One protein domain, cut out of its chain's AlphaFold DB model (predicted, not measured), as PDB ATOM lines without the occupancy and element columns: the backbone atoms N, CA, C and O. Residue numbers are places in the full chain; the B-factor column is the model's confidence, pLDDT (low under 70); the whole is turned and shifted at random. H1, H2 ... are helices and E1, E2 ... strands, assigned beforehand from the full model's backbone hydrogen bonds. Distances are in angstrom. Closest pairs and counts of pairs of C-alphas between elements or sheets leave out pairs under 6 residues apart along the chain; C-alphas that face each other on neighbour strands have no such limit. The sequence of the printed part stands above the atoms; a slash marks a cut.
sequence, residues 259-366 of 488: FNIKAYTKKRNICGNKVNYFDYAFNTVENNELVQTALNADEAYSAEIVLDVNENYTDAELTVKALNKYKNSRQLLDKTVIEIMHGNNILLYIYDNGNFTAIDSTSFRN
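What this domain is: This is residues 259 to 366 of the 488 residues of an uncharacterized protein of uncultured Ruminococcus sp (UniProt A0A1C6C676). A strongly twisted sheet of five strands curls round one helix, H1, while a separate hairpin, E2 and E3, makes one end of the long axis; the loop between E4 and H1 makes the other. The 108 printed residues hold two named helices and seven named strands, in the order E1 E2 E3 E4 H1 E5 E6 E7 H2. The large sheet, E4 E1 E5 E6 E7, is antiparallel; the class is mixed. The whole is compact, with a radius of gyration of the C-alphas of 15.0 A, and spans 57 by 28 by 24 A.

How they stand to each other: E1, residues 259 to 264, is an inner strand between E4, residues 303 to 306, and E5, residues 336 to 342; N 261 and O 303 are 2.8 A apart, N 262 and O 339 2.8 A, within hydrogen-bond range. E2, residues 282 to 286, and E3, residues 289 to 294, form a hairpin, with N 284 and O 292 at 2.8 A; both are apart from E5. H1, residues 315 to 329, is on one face of the large sheet, two layers; its closest C-alphas to E4 are Ala 322 and Ile 305, 6.3 A. E4, H1, E5 make a split strand-helix-strand unit, E1 between the strands, with a right-handed crossover. E5, E6, residues 345 to 352, and E7, residues 355 to 359, form a meander, each strand the antiparallel neighbour of the one before; N 340 and O 347, and N 350 and O 357, are each 2.9 A apart. H2, residues 361 to 365, only grazes the sheet. In H1 and H2 every O i to N i+4 pair is within hydrogen-bond range.

Where its parts are: E1 begins at C-alpha 259 (137.123, 119.474, 205.313) and is 16.3 A long. H1 measures 20.7 A, E5 19.2 A and E6 22.5 A. H2 ends at C-alpha 365 (130.220, 125.015, 184.633).

The domain as a whole: The C-alphas of Asn 287 and Asn 310, the two farthest apart, are 57.1 A apart. The printed part has no cut; the link E1 to E2 is long, 17 residues. In this model pLDDT is under 70 at residues 285, 287 to 289 and 291 to 292.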
ATOM      1  N   PHE A 259     137.763 118.891 206.484       96.12
ATOM      2  CA  PHE A 259     137.123 119.474 205.313       96.12
ATOM      3  C   PHE A 259     137.967 120.631 204.797       96.12
ATOM      4  O   PHE A 259     138.235 121.585 205.527       96.12
ATOM      5  N   ASN A 260     138.353 120.577 203.526       94.69
ATOM      6  CA  ASN A 260     139.097 121.657 202.891       94.69
ATOM      7  C   ASN A 260     138.141 122.542 202.093       94.69
ATOM      8  O   ASN A 260     137.541 122.105 201.113       94.69
ATOM      9  N   ILE A 261     137.989 123.789 202.531       94.75
ATOM     10  CA  ILE A 261     137.050 124.761 201.980       94.75
ATOM     11  C   ILE A 261     137.811 125.811 201.175       94.75
ATOM     12  O   ILE A 261     138.663 126.525 201.704       94.75
ATOM     13  N   LYS A 262     137.447 125.955 199.902       94.00
ATOM     14  CA  LYS A 262     137.828 127.086 199.050       94.00
ATOM     15  C   LYS A 262     136.610 127.961 198.813       94.00
ATOM     16  O   LYS A 262     135.494 127.472 198.656       94.00
ATOM     17  N   ALA A 263     136.825 129.265 198.761       93.00
ATOM     18  CA  ALA A 263     135.762 130.233 198.546       93.00
ATOM     19  C   ALA A 263     136.075 131.116 197.340       93.00
ATOM     20  O   ALA A 263     137.211 131.537 197.134       93.00
ATOM     21  N   TYR A 264     135.049 131.410 196.552       92.69
ATOM     22  CA  TYR A 264     135.130 132.175 195.321       92.69
ATOM     23  C   TYR A 264     134.126 133.326 195.396       92.69
ATOM     24  O   TYR A 264     132.910 133.140 195.299       92.69
ATOM     25  N   THR A 265     134.640 134.535 195.595       90.69
ATOM     26  CA  THR A 265     133.845 135.765 195.643       90.69
ATOM     27  C   THR A 265     133.377 136.159 194.234       90.69
ATOM     28  O   THR A 265     134.086 135.952 193.244       90.69
ATOM     29  N   LYS A 266     132.152 136.696 194.106       89.56
ATOM     30  CA  LYS A 266     131.576 137.065 192.799       89.56
ATOM     31  C   LYS A 266     132.319 138.273 192.210       89.56
ATOM     32  O   LYS A 266     132.282 139.366 192.773       89.56
ATOM     33  N   LYS A 267     132.984 138.095 191.062       85.75
ATOM     34  CA  LYS A 267     133.841 139.117 190.420       85.75
ATOM     35  C   LYS A 267     133.103 139.957 189.377       85.75
ATOM     36  O   LYS A 267     133.548 141.061 189.061       85.75
ATOM     37  N   ARG A 268     132.033 139.414 188.789       85.19
ATOM     38  CA  ARG A 268     131.263 139.984 187.662       85.19
ATOM     39  C   ARG A 268     129.782 139.664 187.856       85.19
ATOM     40  O   ARG A 268     129.464 138.767 188.622       85.19
ATOM     41  N   ASN A 269     128.883 140.361 187.163       87.19
ATOM     42  CA  ASN A 269     127.443 140.060 187.177       87.19
ATOM     43  C   ASN A 269     126.887 139.886 185.753       87.19
ATOM     44  O   ASN A 269     125.871 140.476 185.387       87.19
ATOM     45  N   ILE A 270     127.599 139.121 184.924       86.12
ATOM     46  CA  ILE A 270     127.272 138.895 183.513       86.12
ATOM     47  C   ILE A 270     126.209 137.802 183.391       86.12
ATOM     48  O   ILE A 270     125.239 137.962 182.651       86.12
ATOM     49  N   CYS A 271     126.312 136.745 184.198       86.31
ATOM     50  CA  CYS A 271     125.314 135.673 184.237       86.31
ATOM     51  C   CYS A 271     124.044 136.062 185.025       86.31
ATOM     52  O   CYS A 271     123.066 135.312 185.066       86.31
ATOM     53  N   GLY A 272     124.033 137.264 185.615       84.25
ATOM     54  CA  GLY A 272     122.901 137.825 186.345       84.25
ATOM     55  C   GLY A 272     122.562 136.995 187.583       84.25
ATOM     56  O   GLY A 272     123.413 136.774 188.446       84.25
ATOM     57  N   ASN A 273     121.315 136.526 187.655       84.25
ATOM     58  CA  ASN A 273     120.819 135.718 188.774       84.25
ATOM     59  C   ASN A 273     121.298 134.256 188.726       84.25
ATOM     60  O   ASN A 273     121.203 133.562 189.734       84.25
ATOM     61  N   LYS A 274     121.802 133.769 187.581       88.06
ATOM     62  CA  LYS A 274     122.333 132.403 187.470       88.06
ATOM     63  C   LYS A 274     123.715 132.339 188.117       88.06
ATOM     64  O   LYS A 274     124.612 133.104 187.761       88.06
ATOM     65  N   VAL A 275     123.900 131.401 189.042       89.56
ATOM     66  CA  VAL A 275     125.209 131.109 189.635       89.56
ATOM     67  C   VAL A 275     126.012 130.302 188.621       89.56
ATOM     68  O   VAL A 275     125.714 129.137 188.380       89.56
ATOM     69  N   ASN A 276     126.993 130.936 187.984       91.62
ATOM     70  CA  ASN A 276     127.762 130.331 186.902       91.62
ATOM     71  C   ASN A 276     129.244 130.686 187.009       91.62
ATOM     72  O   ASN A 276     129.595 131.824 187.320       91.62
ATOM     73  N   TYR A 277     130.089 129.707 186.698       89.50
ATOM     74  CA  TYR A 277     131.547 129.740 186.727       89.50
ATOM     75  C   TYR A 277     132.155 131.043 186.182       89.50
ATOM     76  O   TYR A 277     133.056 131.611 186.804       89.50
ATOM     77  N   PHE A 278     131.619 131.573 185.077       87.56
ATOM     78  CA  PHE A 278     132.149 132.759 184.400       87.56
ATOM     79  C   PHE A 278     132.138 134.045 185.256       87.56
ATOM     80  O   PHE A 278     133.000 134.909 185.078       87.56
ATOM     81  N   ASP A 279     131.194 134.179 186.197       89.06
ATOM     82  CA  ASP A 279     131.089 135.349 187.087       89.06
ATOM     83  C   ASP A 279     132.084 135.303 188.272       89.06
ATOM     84  O   ASP A 279     132.353 136.339 188.888       89.06
ATOM     85  N   TYR A 280     132.655 134.129 188.572       90.19
ATOM     86  CA  TYR A 280     133.583 133.883 189.692       90.19
ATOM     87  C   TYR A 280     135.028 133.655 189.234       90.19
ATOM     88  O   TYR A 280     135.979 133.911 189.982       90.19
ATOM     89  N   ALA A 281     135.216 133.193 188.001       86.50
ATOM     90  CA  ALA A 281     136.529 132.953 187.436       86.50
ATOM     91  C   ALA A 281     137.316 134.254 187.160       86.50
ATOM     92  O   ALA A 281     136.784 135.362 186.994       86.50
ATOM     93  N   PHE A 282     138.639 134.117 187.164       79.62
ATOM     94  CA  PHE A 282     139.538 135.044 186.499       79.62
ATOM     95  C   PHE A 282     139.602 134.658 185.019       79.62
ATOM     96  O   PHE A 282     139.800 133.487 184.699       79.62
ATOM     97  N   ASN A 283     139.406 135.641 184.137       77.44
ATOM     98  CA  ASN A 283     139.243 135.409 182.703       77.44
ATOM     99  C   ASN A 283     140.243 136.316 181.986       77.44
ATOM    100  O   ASN A 283     140.095 137.543 182.080       77.44
ATOM    101  N   THR A 284     141.217 135.713 181.311       75.00
ATOM    102  CA  THR A 284     142.240 136.369 180.488       75.00
ATOM    103  C   THR A 284     141.791 136.329 179.033       75.00
ATOM    104  O   THR A 284     141.338 135.290 178.559       75.00
ATOM    105  N   VAL A 285     141.899 137.459 178.338       69.88
ATOM    106  CA  VAL A 285     141.496 137.603 176.934       69.88
ATOM    107  C   VAL A 285     142.686 138.137 176.153       69.88
ATOM    108  O   VAL A 285     143.167 139.230 176.458       69.88
ATOM    109  N   GLU A 286     143.133 137.396 175.146       70.94
ATOM    110  CA  GLU A 286     144.214 137.791 174.236       70.94
ATOM    111  C   GLU A 286     143.732 137.596 172.798       70.94
ATOM    112  O   GLU A 286     142.949 136.693 172.530       70.94
ATOM    113  N   ASN A 287     144.140 138.468 171.871       68.38
ATOM    114  CA  ASN A 287     143.755 138.400 170.450       68.38
ATOM    115  C   ASN A 287     142.243 138.226 170.170       68.38
ATOM    116  O   ASN A 287     141.859 137.787 169.092       68.38
ATOM    117  N   ASN A 288     141.404 138.677 171.111       64.50
ATOM    118  CA  ASN A 288     139.934 138.622 171.124       64.50
ATOM    119  C   ASN A 288     139.307 137.278 171.514       64.50
ATOM    120  O   ASN A 288     138.082 137.200 171.543       64.50
ATOM    121  N   GLU A 289     140.115 136.294 171.906       67.44
ATOM    122  CA  GLU A 289     139.665 134.982 172.375       67.44
ATOM    123  C   GLU A 289     139.832 134.844 173.898       67.44
ATOM    124  O   GLU A 289     140.736 135.427 174.516       67.44
ATOM    125  N   LEU A 290     138.957 134.064 174.530       71.38
ATOM    126  CA  LEU A 290     139.048 133.697 175.945       71.38
ATOM    127  C   LEU A 290     140.144 132.638 176.188       71.38
ATOM    128  O   LEU A 290     139.870 131.450 176.330       71.38
ATOM    129  N   VAL A 291     141.401 133.081 176.273       69.19
ATOM    130  CA  VAL A 291     142.577 132.194 176.388       69.19
ATOM    131  C   VAL A 291     142.655 131.444 177.723       69.19
ATOM    132  O   VAL A 291     143.111 130.303 177.766       69.19
ATOM    133  N   GLN A 292     142.216 132.051 178.830       69.06
ATOM    134  CA  GLN A 292     142.250 131.391 180.138       69.06
ATOM    135  C   GLN A 292     141.029 131.746 180.976       69.06
ATOM    136  O   GLN A 292     140.695 132.918 181.138       69.06
ATOM    137  N   THR A 293     140.421 130.728 181.583       74.75
ATOM    138  CA  THR A 293     139.343 130.879 182.566       74.75
ATOM    139  C   THR A 293     139.675 129.985 183.760       74.75
ATOM    140  O   THR A 293     139.821 128.777 183.586       74.75
ATOM    141  N   ALA A 294     139.871 130.564 184.947       80.25
ATOM    142  CA  ALA A 294     140.323 129.830 186.134       80.25
ATOM    143  C   ALA A 294     139.635 130.315 187.418       80.25
ATOM    144  O   ALA A 294     139.469 131.516 187.641       80.25
ATOM    145  N   LEU A 295     139.263 129.388 188.304       84.19
ATOM    146  CA  LEU A 295     138.828 129.734 189.656       84.19
ATOM    147  C   LEU A 295     140.054 129.952 190.539       84.19
ATOM    148  O   LEU A 295     140.746 129.005 190.898       84.19
ATOM    149  N   ASN A 296     140.281 131.207 190.917       83.12
ATOM    150  CA  ASN A 296     141.248 131.551 191.952       83.12
ATOM    151  C   ASN A 296     140.480 131.663 193.266       83.12
ATOM    152  O   ASN A 296     139.603 132.531 193.374       83.12
ATOM    153  N   ALA A 297     140.793 130.768 194.203       85.06
ATOM    154  CA  ALA A 297     140.250 130.786 195.553       85.06
ATOM    155  C   ALA A 297     140.712 132.049 196.280       85.06
ATOM    156  O   ALA A 297     141.844 132.502 196.113       85.06
ATOM    157  N   ASP A 298     139.819 132.627 197.068       84.00
ATOM    158  CA  ASP A 298     140.123 133.769 197.911       84.00
ATOM    159  C   ASP A 298     140.764 133.247 199.205       84.00
ATOM    160  O   ASP A 298     140.117 132.562 200.005       84.00
ATOM    161  N   GLU A 299     142.063 133.492 199.387       83.06
ATOM    162  CA  GLU A 299     142.834 132.979 200.528       83.06
ATOM    163  C   GLU A 299     142.276 133.486 201.869       83.06
ATOM    164  O   GLU A 299     142.241 132.740 202.848       83.06
ATOM    165  N   ALA A 300     141.728 134.710 201.901       83.19
ATOM    166  CA  ALA A 300     141.097 135.285 203.091       83.19
ATOM    167  C   ALA A 300     139.846 134.510 203.546       83.19
ATOM    168  O   ALA A 300     139.461 134.566 204.718       83.19
ATOM    169  N   TYR A 301     139.229 133.737 202.649       84.69
ATOM    170  CA  TYR A 301     138.057 132.911 202.936       84.69
ATOM    171  C   TYR A 301     138.356 131.402 202.892       84.69
ATOM    172  O   TYR A 301     137.638 130.630 203.513       84.69
ATOM    173  N   SER A 302     139.451 130.963 202.274       86.69
ATOM    174  CA  SER A 302     139.820 129.540 202.223       86.69
ATOM    175  C   SER A 302     140.288 129.011 203.592       86.69
ATOM    176  O   SER A 302     141.004 129.701 204.327       86.69
ATOM    177  N   ALA A 303     139.851 127.807 203.971       92.19
ATOM    178  CA  ALA A 303     139.986 127.260 205.323       92.19
ATOM    179  C   ALA A 303     140.089 125.727 205.337       92.19
ATOM    180  O   ALA A 303     139.366 125.055 204.610       92.19
ATOM    181  N   GLU A 304     140.887 125.180 206.253       94.12
ATOM    182  CA  GLU A 304     140.728 123.797 206.710       94.12
ATOM    183  C   GLU A 304     139.805 123.793 207.940       94.12
ATOM    184  O   GLU A 304     139.982 124.589 208.866       94.12
ATOM    185  N   ILE A 305     138.790 122.930 207.938       94.88
ATOM    186  CA  ILE A 305     137.816 122.774 209.020       94.88
ATOM    187  C   ILE A 305     137.880 121.339 209.530       94.88
ATOM    188  O   ILE A 305     137.361 120.418 208.902       94.88
ATOM    189  N   VAL A 306     138.483 121.168 210.704       94.25
ATOM    190  CA  VAL A 306     138.459 119.908 211.457       94.25
ATOM    191  C   VAL A 306     137.192 119.867 212.311       94.25
ATOM    192  O   VAL A 306     136.899 120.827 213.038       94.25
ATOM    193  N   LEU A 307     136.424 118.785 212.231       94.25
ATOM    194  CA  LEU A 307     135.283 118.514 213.101       94.25
ATOM    195  C   LEU A 307     135.710 117.749 214.354       94.25
ATOM    196  O   LEU A 307     136.646 116.959 214.331       94.25
ATOM    197  N   ASP A 308     134.983 117.999 215.437       90.69
ATOM    198  CA  ASP A 308     135.076 117.255 216.688       90.69
ATOM    199  C   ASP A 308     133.691 116.639 216.919       90.69
ATOM    200  O   ASP A 308     132.689 117.364 216.948       90.69
ATOM    201  N   VAL A 309     133.625 115.308 216.913       90.50
ATOM    202  CA  VAL A 309     132.389 114.515 216.937       90.50
ATOM    203  C   VAL A 309     132.626 113.224 217.713       90.50
ATOM    204  O   VAL A 309     133.678 112.601 217.602       90.50
ATOM    205  N   ASN A 310     131.622 112.825 218.486       88.69
ATOM    206  CA  ASN A 310     131.633 111.664 219.375       88.69
ATOM    207  C   ASN A 310     130.654 110.555 218.945       88.69
ATOM    208  O   ASN A 310     130.546 109.545 219.633       88.69
ATOM    209  N   GLU A 311     129.937 110.745 217.836       91.19
ATOM    210  CA  GLU A 311     128.979 109.791 217.269       91.19
ATOM    211  C   GLU A 311     129.067 109.773 215.734       91.19
ATOM    212  O   GLU A 311     129.580 110.716 215.115       91.19
ATOM    213  N   ASN A 312     128.633 108.666 215.124       89.81
ATOM    214  CA  ASN A 312     128.689 108.474 213.677       89.81
ATOM    215  C   ASN A 312     127.621 109.336 212.984       89.81
ATOM    216  O   ASN A 312     126.437 109.242 213.300       89.81
ATOM    217  N   TYR A 313     128.041 110.122 211.997       92.62
ATOM    218  CA  TYR A 313     127.189 110.928 211.126       92.62
ATOM    219  C   TYR A 313     127.445 110.577 209.661       92.62
ATOM    220  O   TYR A 313     128.563 110.229 209.280       92.62
ATOM    221  N   THR A 314     126.439 110.744 208.809       92.44
ATOM    222  CA  THR A 314     126.624 110.625 207.356       92.44
ATOM    223  C   THR A 314     127.526 111.739 206.811       92.44
ATOM    224  O   THR A 314     127.591 112.839 207.368       92.44
ATOM    225  N   ASP A 315     128.176 111.511 205.665       92.00
ATOM    226  CA  ASP A 315     129.018 112.529 205.007       92.00
ATOM    227  C   ASP A 315     128.256 113.831 204.712       92.00
ATOM    228  O   ASP A 315     128.818 114.926 204.800       92.00
ATOM    229  N   ALA A 316     126.955 113.735 204.423       91.50
ATOM    230  CA  ALA A 316     126.083 114.889 204.233       91.50
ATOM    231  C   ALA A 316     125.912 115.704 205.529       91.50
ATOM    232  O   ALA A 316     126.017 116.933 205.511       91.50
ATOM    233  N   GLU A 317     125.698 115.044 206.668       94.19
ATOM    234  CA  GLU A 317     125.579 115.697 207.977       94.19
ATOM    235  C   GLU A 317     126.911 116.288 208.450       94.19
ATOM    236  O   GLU A 317     126.933 117.411 208.964       94.19
ATOM    237  N   LEU A 318     128.028 115.585 208.231       95.00
ATOM    238  CA  LEU A 318     129.370 116.115 208.485       95.00
ATOM    239  C   LEU A 318     129.643 117.352 207.617       95.00
ATOM    240  O   LEU A 318     130.065 118.382 208.142       95.00
ATOM    241  N   THR A 319     129.298 117.316 206.326       94.56
ATOM    242  CA  THR A 319     129.404 118.473 205.417       94.56
ATOM    243  C   THR A 319     128.596 119.671 205.934       94.56
ATOM    244  O   THR A 319     129.107 120.791 205.986       94.56
ATOM    245  N   VAL A 320     127.358 119.458 206.395       93.88
ATOM    246  CA  VAL A 320     126.523 120.520 206.987       93.88
ATOM    247  C   VAL A 320     127.125 121.057 208.295       93.88
ATOM    248  O   VAL A 320     127.153 122.274 208.504       93.88
ATOM    249  N   LYS A 321     127.664 120.193 209.168       94.94
ATOM    250  CA  LYS A 321     128.385 120.607 210.388       94.94
ATOM    251  C   LYS A 321     129.633 121.435 210.050       94.94
ATOM    252  O   LYS A 321     129.847 122.476 210.675       94.94
ATOM    253  N   ALA A 322     130.408 121.038 209.039       95.12
ATOM    254  CA  ALA A 322     131.593 121.758 208.573       95.12
ATOM    255  C   ALA A 322     131.242 123.144 208.009       95.12
ATOM    256  O   ALA A 322     131.845 124.138 208.415       95.12
ATOM    257  N   LEU A 323     130.213 123.239 207.159       94.44
ATOM    258  CA  LEU A 323     129.709 124.512 206.629       94.44
ATOM    259  C   LEU A 323     129.206 125.451 207.739       94.44
ATOM    260  O   LEU A 323     129.508 126.646 207.723       94.44
ATOM    261  N   ASN A 324     128.496 124.926 208.742       93.06
ATOM    262  CA  ASN A 324     128.048 125.717 209.892       93.06
ATOM    263  C   ASN A 324     129.223 126.207 210.757       93.06
ATOM    264  O   ASN A 324     129.260 127.382 211.129       93.06
ATOM    265  N   LYS A 325     130.219 125.352 211.031       94.06
ATOM    266  CA  LYS A 325     131.451 125.742 211.744       94.06
ATOM    267  C   LYS A 325     132.224 126.818 210.972       94.06
ATOM    268  O   LYS A 325     132.641 127.814 211.561       94.06
ATOM    269  N   TYR A 326     132.333 126.668 209.653       93.75
ATOM    270  CA  TYR A 326     132.950 127.638 208.751       93.75
ATOM    271  C   TYR A 326     132.247 129.005 208.784       93.75
ATOM    272  O   TYR A 326     132.897 130.011 209.077       93.75
ATOM    273  N   LYS A 327     130.917 129.043 208.604       91.75
ATOM    274  CA  LYS A 327     130.084 130.261 208.710       91.75
ATOM    275  C   LYS A 327     130.244 130.982 210.051       91.75
ATOM    276  O   LYS A 327     130.275 132.206 210.080       91.75
ATOM    277  N   ASN A 328     130.360 130.243 211.152       89.44
ATOM    278  CA  ASN A 328     130.548 130.837 212.478       89.44
ATOM    279  C   ASN A 328     131.981 131.355 212.703       89.44
ATOM    280  O   ASN A 328     132.194 132.194 213.573       89.44
ATOM    281  N   SER A 329     132.959 130.875 211.927       87.44
ATOM    282  CA  SER A 329     134.370 131.276 212.030       87.44
ATOM    283  C   SER A 329     134.761 132.483 211.165       87.44
ATOM    284  O   SER A 329     135.772 133.123 211.451       87.44
ATOM    285  N   ARG A 330     134.003 132.800 210.101       84.69
ATOM    286  CA  ARG A 330     134.341 133.864 209.134       84.69
ATOM    287  C   ARG A 330     133.114 134.635 208.652       84.69
ATOM    288  O   ARG A 330     132.078 134.057 208.343       84.69
ATOM    289  N   GLN A 331     133.267 135.949 208.491       86.12
ATOM    290  CA  GLN A 331     132.241 136.806 207.900       86.12
ATOM    291  C   GLN A 331     132.258 136.691 206.366       86.12
ATOM    292  O   GLN A 331     133.045 137.352 205.690       86.12
ATOM    293  N   LEU A 332     131.390 135.839 205.821       87.69
ATOM    294  CA  LEU A 332     131.272 135.602 204.380       87.69
ATOM    295  C   LEU A 332     130.530 136.740 203.662       87.69
ATOM    296  O   LEU A 332     129.553 137.284 204.180       87.69
ATOM    297  N   LEU A 333     130.966 137.056 202.441       89.31
ATOM    298  CA  LEU A 333     130.249 137.963 201.542       89.31
ATOM    299  C   LEU A 333     129.051 137.245 200.907       89.31
ATOM    300  O   LEU A 333     129.157 136.078 200.524       89.31
ATOM    301  N   ASP A 334     127.926 137.944 200.758       90.31
ATOM    302  CA  ASP A 334     126.744 137.397 200.083       90.31
ATOM    303  C   ASP A 334     127.048 137.030 198.618       90.31
ATOM    304  O   ASP A 334     127.863 137.676 197.952       90.31
ATOM    305  N   LYS A 335     126.400 135.972 198.125       91.00
ATOM    306  CA  LYS A 335     126.654 135.335 196.822       91.00
ATOM    307  C   LYS A 335     128.084 134.807 196.632       91.00
ATOM    308  O   LYS A 335     128.571 134.764 195.505       91.00
ATOM    309  N   THR A 336     128.772 134.389 197.694       92.19
ATOM    310  CA  THR A 336     130.064 133.684 197.573       92.19
ATOM    311  C   THR A 336     129.827 132.210 197.250       92.19
ATOM    312  O   THR A 336     129.050 131.550 197.940       92.19
ATOM    313  N   VAL A 337     130.500 131.675 196.228       94.06
ATOM    314  CA  VAL A 337     130.495 130.231 195.939       94.06
ATOM    315  C   VAL A 337     131.550 129.549 196.798       94.06
ATOM    316  O   VAL A 337     132.678 130.022 196.899       94.06
ATOM    317  N   ILE A 338     131.179 128.438 197.420       94.25
ATOM    318  CA  ILE A 338     132.007 127.637 198.311       94.25
ATOM    319  C   ILE A 338     132.200 126.259 197.680       94.25
ATOM    320  O   ILE A 338     131.233 125.595 197.316       94.25
ATOM    321  N   GLU A 339     133.451 125.836 197.569       94.50
ATOM    322  CA  GLU A 339     133.860 124.487 197.195       94.50
ATOM    323  C   GLU A 339     134.375 123.799 198.453       94.50
ATOM    324  O   GLU A 339     135.357 124.244 199.048       94.50
ATOM    325  N   ILE A 340     133.689 122.744 198.880       94.69
ATOM    326  CA  ILE A 340     134.070 121.941 200.040       94.69
ATOM    327  C   ILE A 340     134.542 120.571 199.558       94.69
ATOM    328  O   ILE A 340     133.839 119.876 198.824       94.69
ATOM    329  N   MET A 341     135.769 120.224 199.937       93.38
ATOM    330  CA  MET A 341     136.412 118.952 199.630       93.38
ATOM    331  C   MET A 341     136.397 118.080 200.888       93.38
ATOM    332  O   MET A 341     136.882 118.507 201.941       93.38
ATOM    333  N   HIS A 342     135.852 116.870 200.770       92.19
ATOM    334  CA  HIS A 342     135.764 115.871 201.836       92.19
ATOM    335  C   HIS A 342     136.240 114.525 201.290       92.19
ATOM    336  O   HIS A 342     135.614 113.954 200.395       92.19
ATOM    337  N   GLY A 343     137.406 114.061 201.747       84.00
ATOM    338  CA  GLY A 343     138.135 112.996 201.054       84.00
ATOM    339  C   GLY A 343     138.347 113.347 199.574       84.00
ATOM    340  O   GLY A 343     138.909 114.394 199.256       84.00
ATOM    341  N   ASN A 344     137.845 112.493 198.679       82.56
ATOM    342  CA  ASN A 344     137.886 112.702 197.225       82.56
ATOM    343  C   ASN A 344     136.640 113.423 196.664       82.56
ATOM    344  O   ASN A 344     136.606 113.755 195.479       82.56
ATOM    345  N   ASN A 345     135.615 113.667 197.487       89.06
ATOM    346  CA  ASN A 345     134.358 114.270 197.053       89.06
ATOM    347  C   ASN A 345     134.459 115.800 197.062       89.06
ATOM    348  O   ASN A 345     134.859 116.403 198.058       89.06
ATOM    349  N   ILE A 346     134.065 116.434 195.954       91.44
ATOM    350  CA  ILE A 346     134.026 117.894 195.803       91.44
ATOM    351  C   ILE A 346     132.569 118.329 195.654       91.44
ATOM    352  O   ILE A 346     131.916 117.989 194.667       91.44
ATOM    353  N   LEU A 347     132.073 119.111 196.611       93.56
ATOM    354  CA  LEU A 347     130.713 119.649 196.611       93.56
ATOM    355  C   LEU A 347     130.745 121.175 196.469       93.56
ATOM    356  O   LEU A 347     131.622 121.847 197.018       93.56
ATOM    357  N   LEU A 348     129.778 121.728 195.735       94.31
ATOM    358  CA  LEU A 348     129.636 123.167 195.524       94.31
ATOM    359  C   LEU A 348     128.382 123.697 196.220       94.31
ATOM    360  O   LEU A 348     127.304 123.114 196.119       94.31
ATOM    361  N   TYR A 349     128.523 124.845 196.875       95.06
ATOM    362  CA  TYR A 349     127.450 125.571 197.546       95.06
ATOM    363  C   TYR A 349     127.524 127.060 197.194       95.06
ATOM    364  O   TYR A 349     128.600 127.575 196.905       95.06
ATOM    365  N   ILE A 350     126.408 127.786 197.253       94.19
ATOM    366  CA  ILE A 350     126.414 129.254 197.316       94.19
ATOM    367  C   ILE A 350     125.955 129.701 198.699       94.19
ATOM    368  O   ILE A 350     124.972 129.192 199.233       94.19
ATOM    369  N   TYR A 351     126.683 130.657 199.274       93.44
ATOM    370  CA  TYR A 351     126.253 131.397 200.448       93.44
ATOM    371  C   TYR A 351     125.336 132.546 200.017       93.44
ATOM    372  O   TYR A 351     125.766 133.449 199.294       93.44
ATOM    373  N   ASP A 352     124.078 132.497 200.440       91.75
ATOM    374  CA  ASP A 352     123.018 133.426 200.048       91.75
ATOM    375  C   ASP A 352     122.113 133.725 201.251       91.75
ATOM    376  O   ASP A 352     121.581 132.804 201.878       91.75
ATOM    377  N   ASN A 353     121.948 135.005 201.603       87.69
ATOM    378  CA  ASN A 353     121.094 135.467 202.706       87.69
ATOM    379  C   ASN A 353     121.347 134.726 204.039       87.69
ATOM    380  O   ASN A 353     120.429 134.454 204.815       87.69
ATOM    381  N   GLY A 354     122.609 134.383 204.312       86.19
ATOM    382  CA  GLY A 354     123.017 133.685 205.533       86.19
ATOM    383  C   GLY A 354     122.959 132.156 205.476       86.19
ATOM    384  O   GLY A 354     123.368 131.522 206.450       86.19
ATOM    385  N   ASN A 355     122.500 131.551 204.380       90.88
ATOM    386  CA  ASN A 355     122.353 130.100 204.235       90.88
ATOM    387  C   ASN A 355     123.231 129.551 203.104       90.88
ATOM    388  O   ASN A 355     123.599 130.282 202.190       90.88
ATOM    389  N   PHE A 356     123.543 128.255 203.155       93.81
ATOM    390  CA  PHE A 356     124.192 127.547 202.050       93.81
ATOM    391  C   PHE A 356     123.153 126.762 201.255       93.81
ATOM    392  O   PHE A 356     122.392 125.988 201.835       93.81
ATOM    393  N   THR A 357     123.146 126.914 199.934       93.81
ATOM    394  CA  THR A 357     122.366 126.068 199.022       93.81
ATOM    395  C   THR A 357     123.306 125.325 198.082       93.81
ATOM    396  O   THR A 357     124.268 125.903 197.577       93.81
ATOM    397  N   ALA A 358     123.074 124.025 197.893       93.56
ATOM    398  CA  ALA A 358     123.906 123.194 197.024       93.56
ATOM    399  C   ALA A 358     123.751 123.614 195.553       93.56
ATOM    400  O   ALA A 358     122.658 123.976 195.113       93.56
ATOM    401  N   ILE A 359     124.844 123.544 194.793       93.00
ATOM    402  CA  ILE A 359     124.886 123.847 193.363       93.00
ATOM    403  C   ILE A 359     125.298 122.581 192.613       93.00
ATOM    404  O   ILE A 359     126.317 121.971 192.931       93.00
ATOM    405  N   ASP A 360     124.557 122.223 191.563       90.62
ATOM    406  CA  ASP A 360     125.030 121.226 190.602       90.62
ATOM    407  C   ASP A 360     126.274 121.748 189.859       90.62
ATOM    408  O   ASP A 360     126.244 122.790 189.196       90.62
ATOM    409  N   SER A 361     127.372 120.995 189.953       87.06
ATOM    410  CA  SER A 361     128.657 121.309 189.318       87.06
ATOM    411  C   SER A 361     128.550 121.401 187.793       87.06
ATOM    412  O   SER A 361     129.196 122.254 187.178       87.06
ATOM    413  N   THR A 362     127.677 120.591 187.187       87.94
ATOM    414  CA  THR A 362     127.437 120.582 185.737       87.94
ATOM    415  C   THR A 362     126.801 121.897 185.297       87.94
ATOM    416  O   THR A 362     127.334 122.601 184.440       87.94
ATOM    417  N   SER A 363     125.709 122.293 185.952       87.44
ATOM    418  CA  SER A 363     124.996 123.554 185.724       87.44
ATOM    419  C   SER A 363     125.856 124.781 186.025       87.44
ATOM    420  O   SER A 363     125.794 125.770 185.293       87.44
ATOM    421  N   PHE A 364     126.697 124.719 187.063       89.62
ATOM    422  CA  PHE A 364     127.630 125.794 187.404       89.62
ATOM    423  C   PHE A 364     128.675 126.028 186.308       89.62
ATOM    424  O   PHE A 364     128.997 127.180 186.015       89.62
ATOM    425  N   ARG A 365     129.195 124.957 185.694       86.50
ATOM    426  CA  ARG A 365     130.220 125.015 184.633       86.50
ATOM    427  C   ARG A 365     129.645 125.112 183.216       86.50
ATOM    428  O   ARG A 365     130.411 125.323 182.282       86.50
ATOM    429  N   ASN A 366     128.329 124.984 183.051       87.12
ATOM    430  CA  ASN A 366     127.666 125.052 181.752       87.12
ATOM    431  C   ASN A 366     127.907 126.404 181.052       87.12
ATOM    432  O   ASN A 366     127.820 127.467 181.673       87.12
TER     433      ASN A 366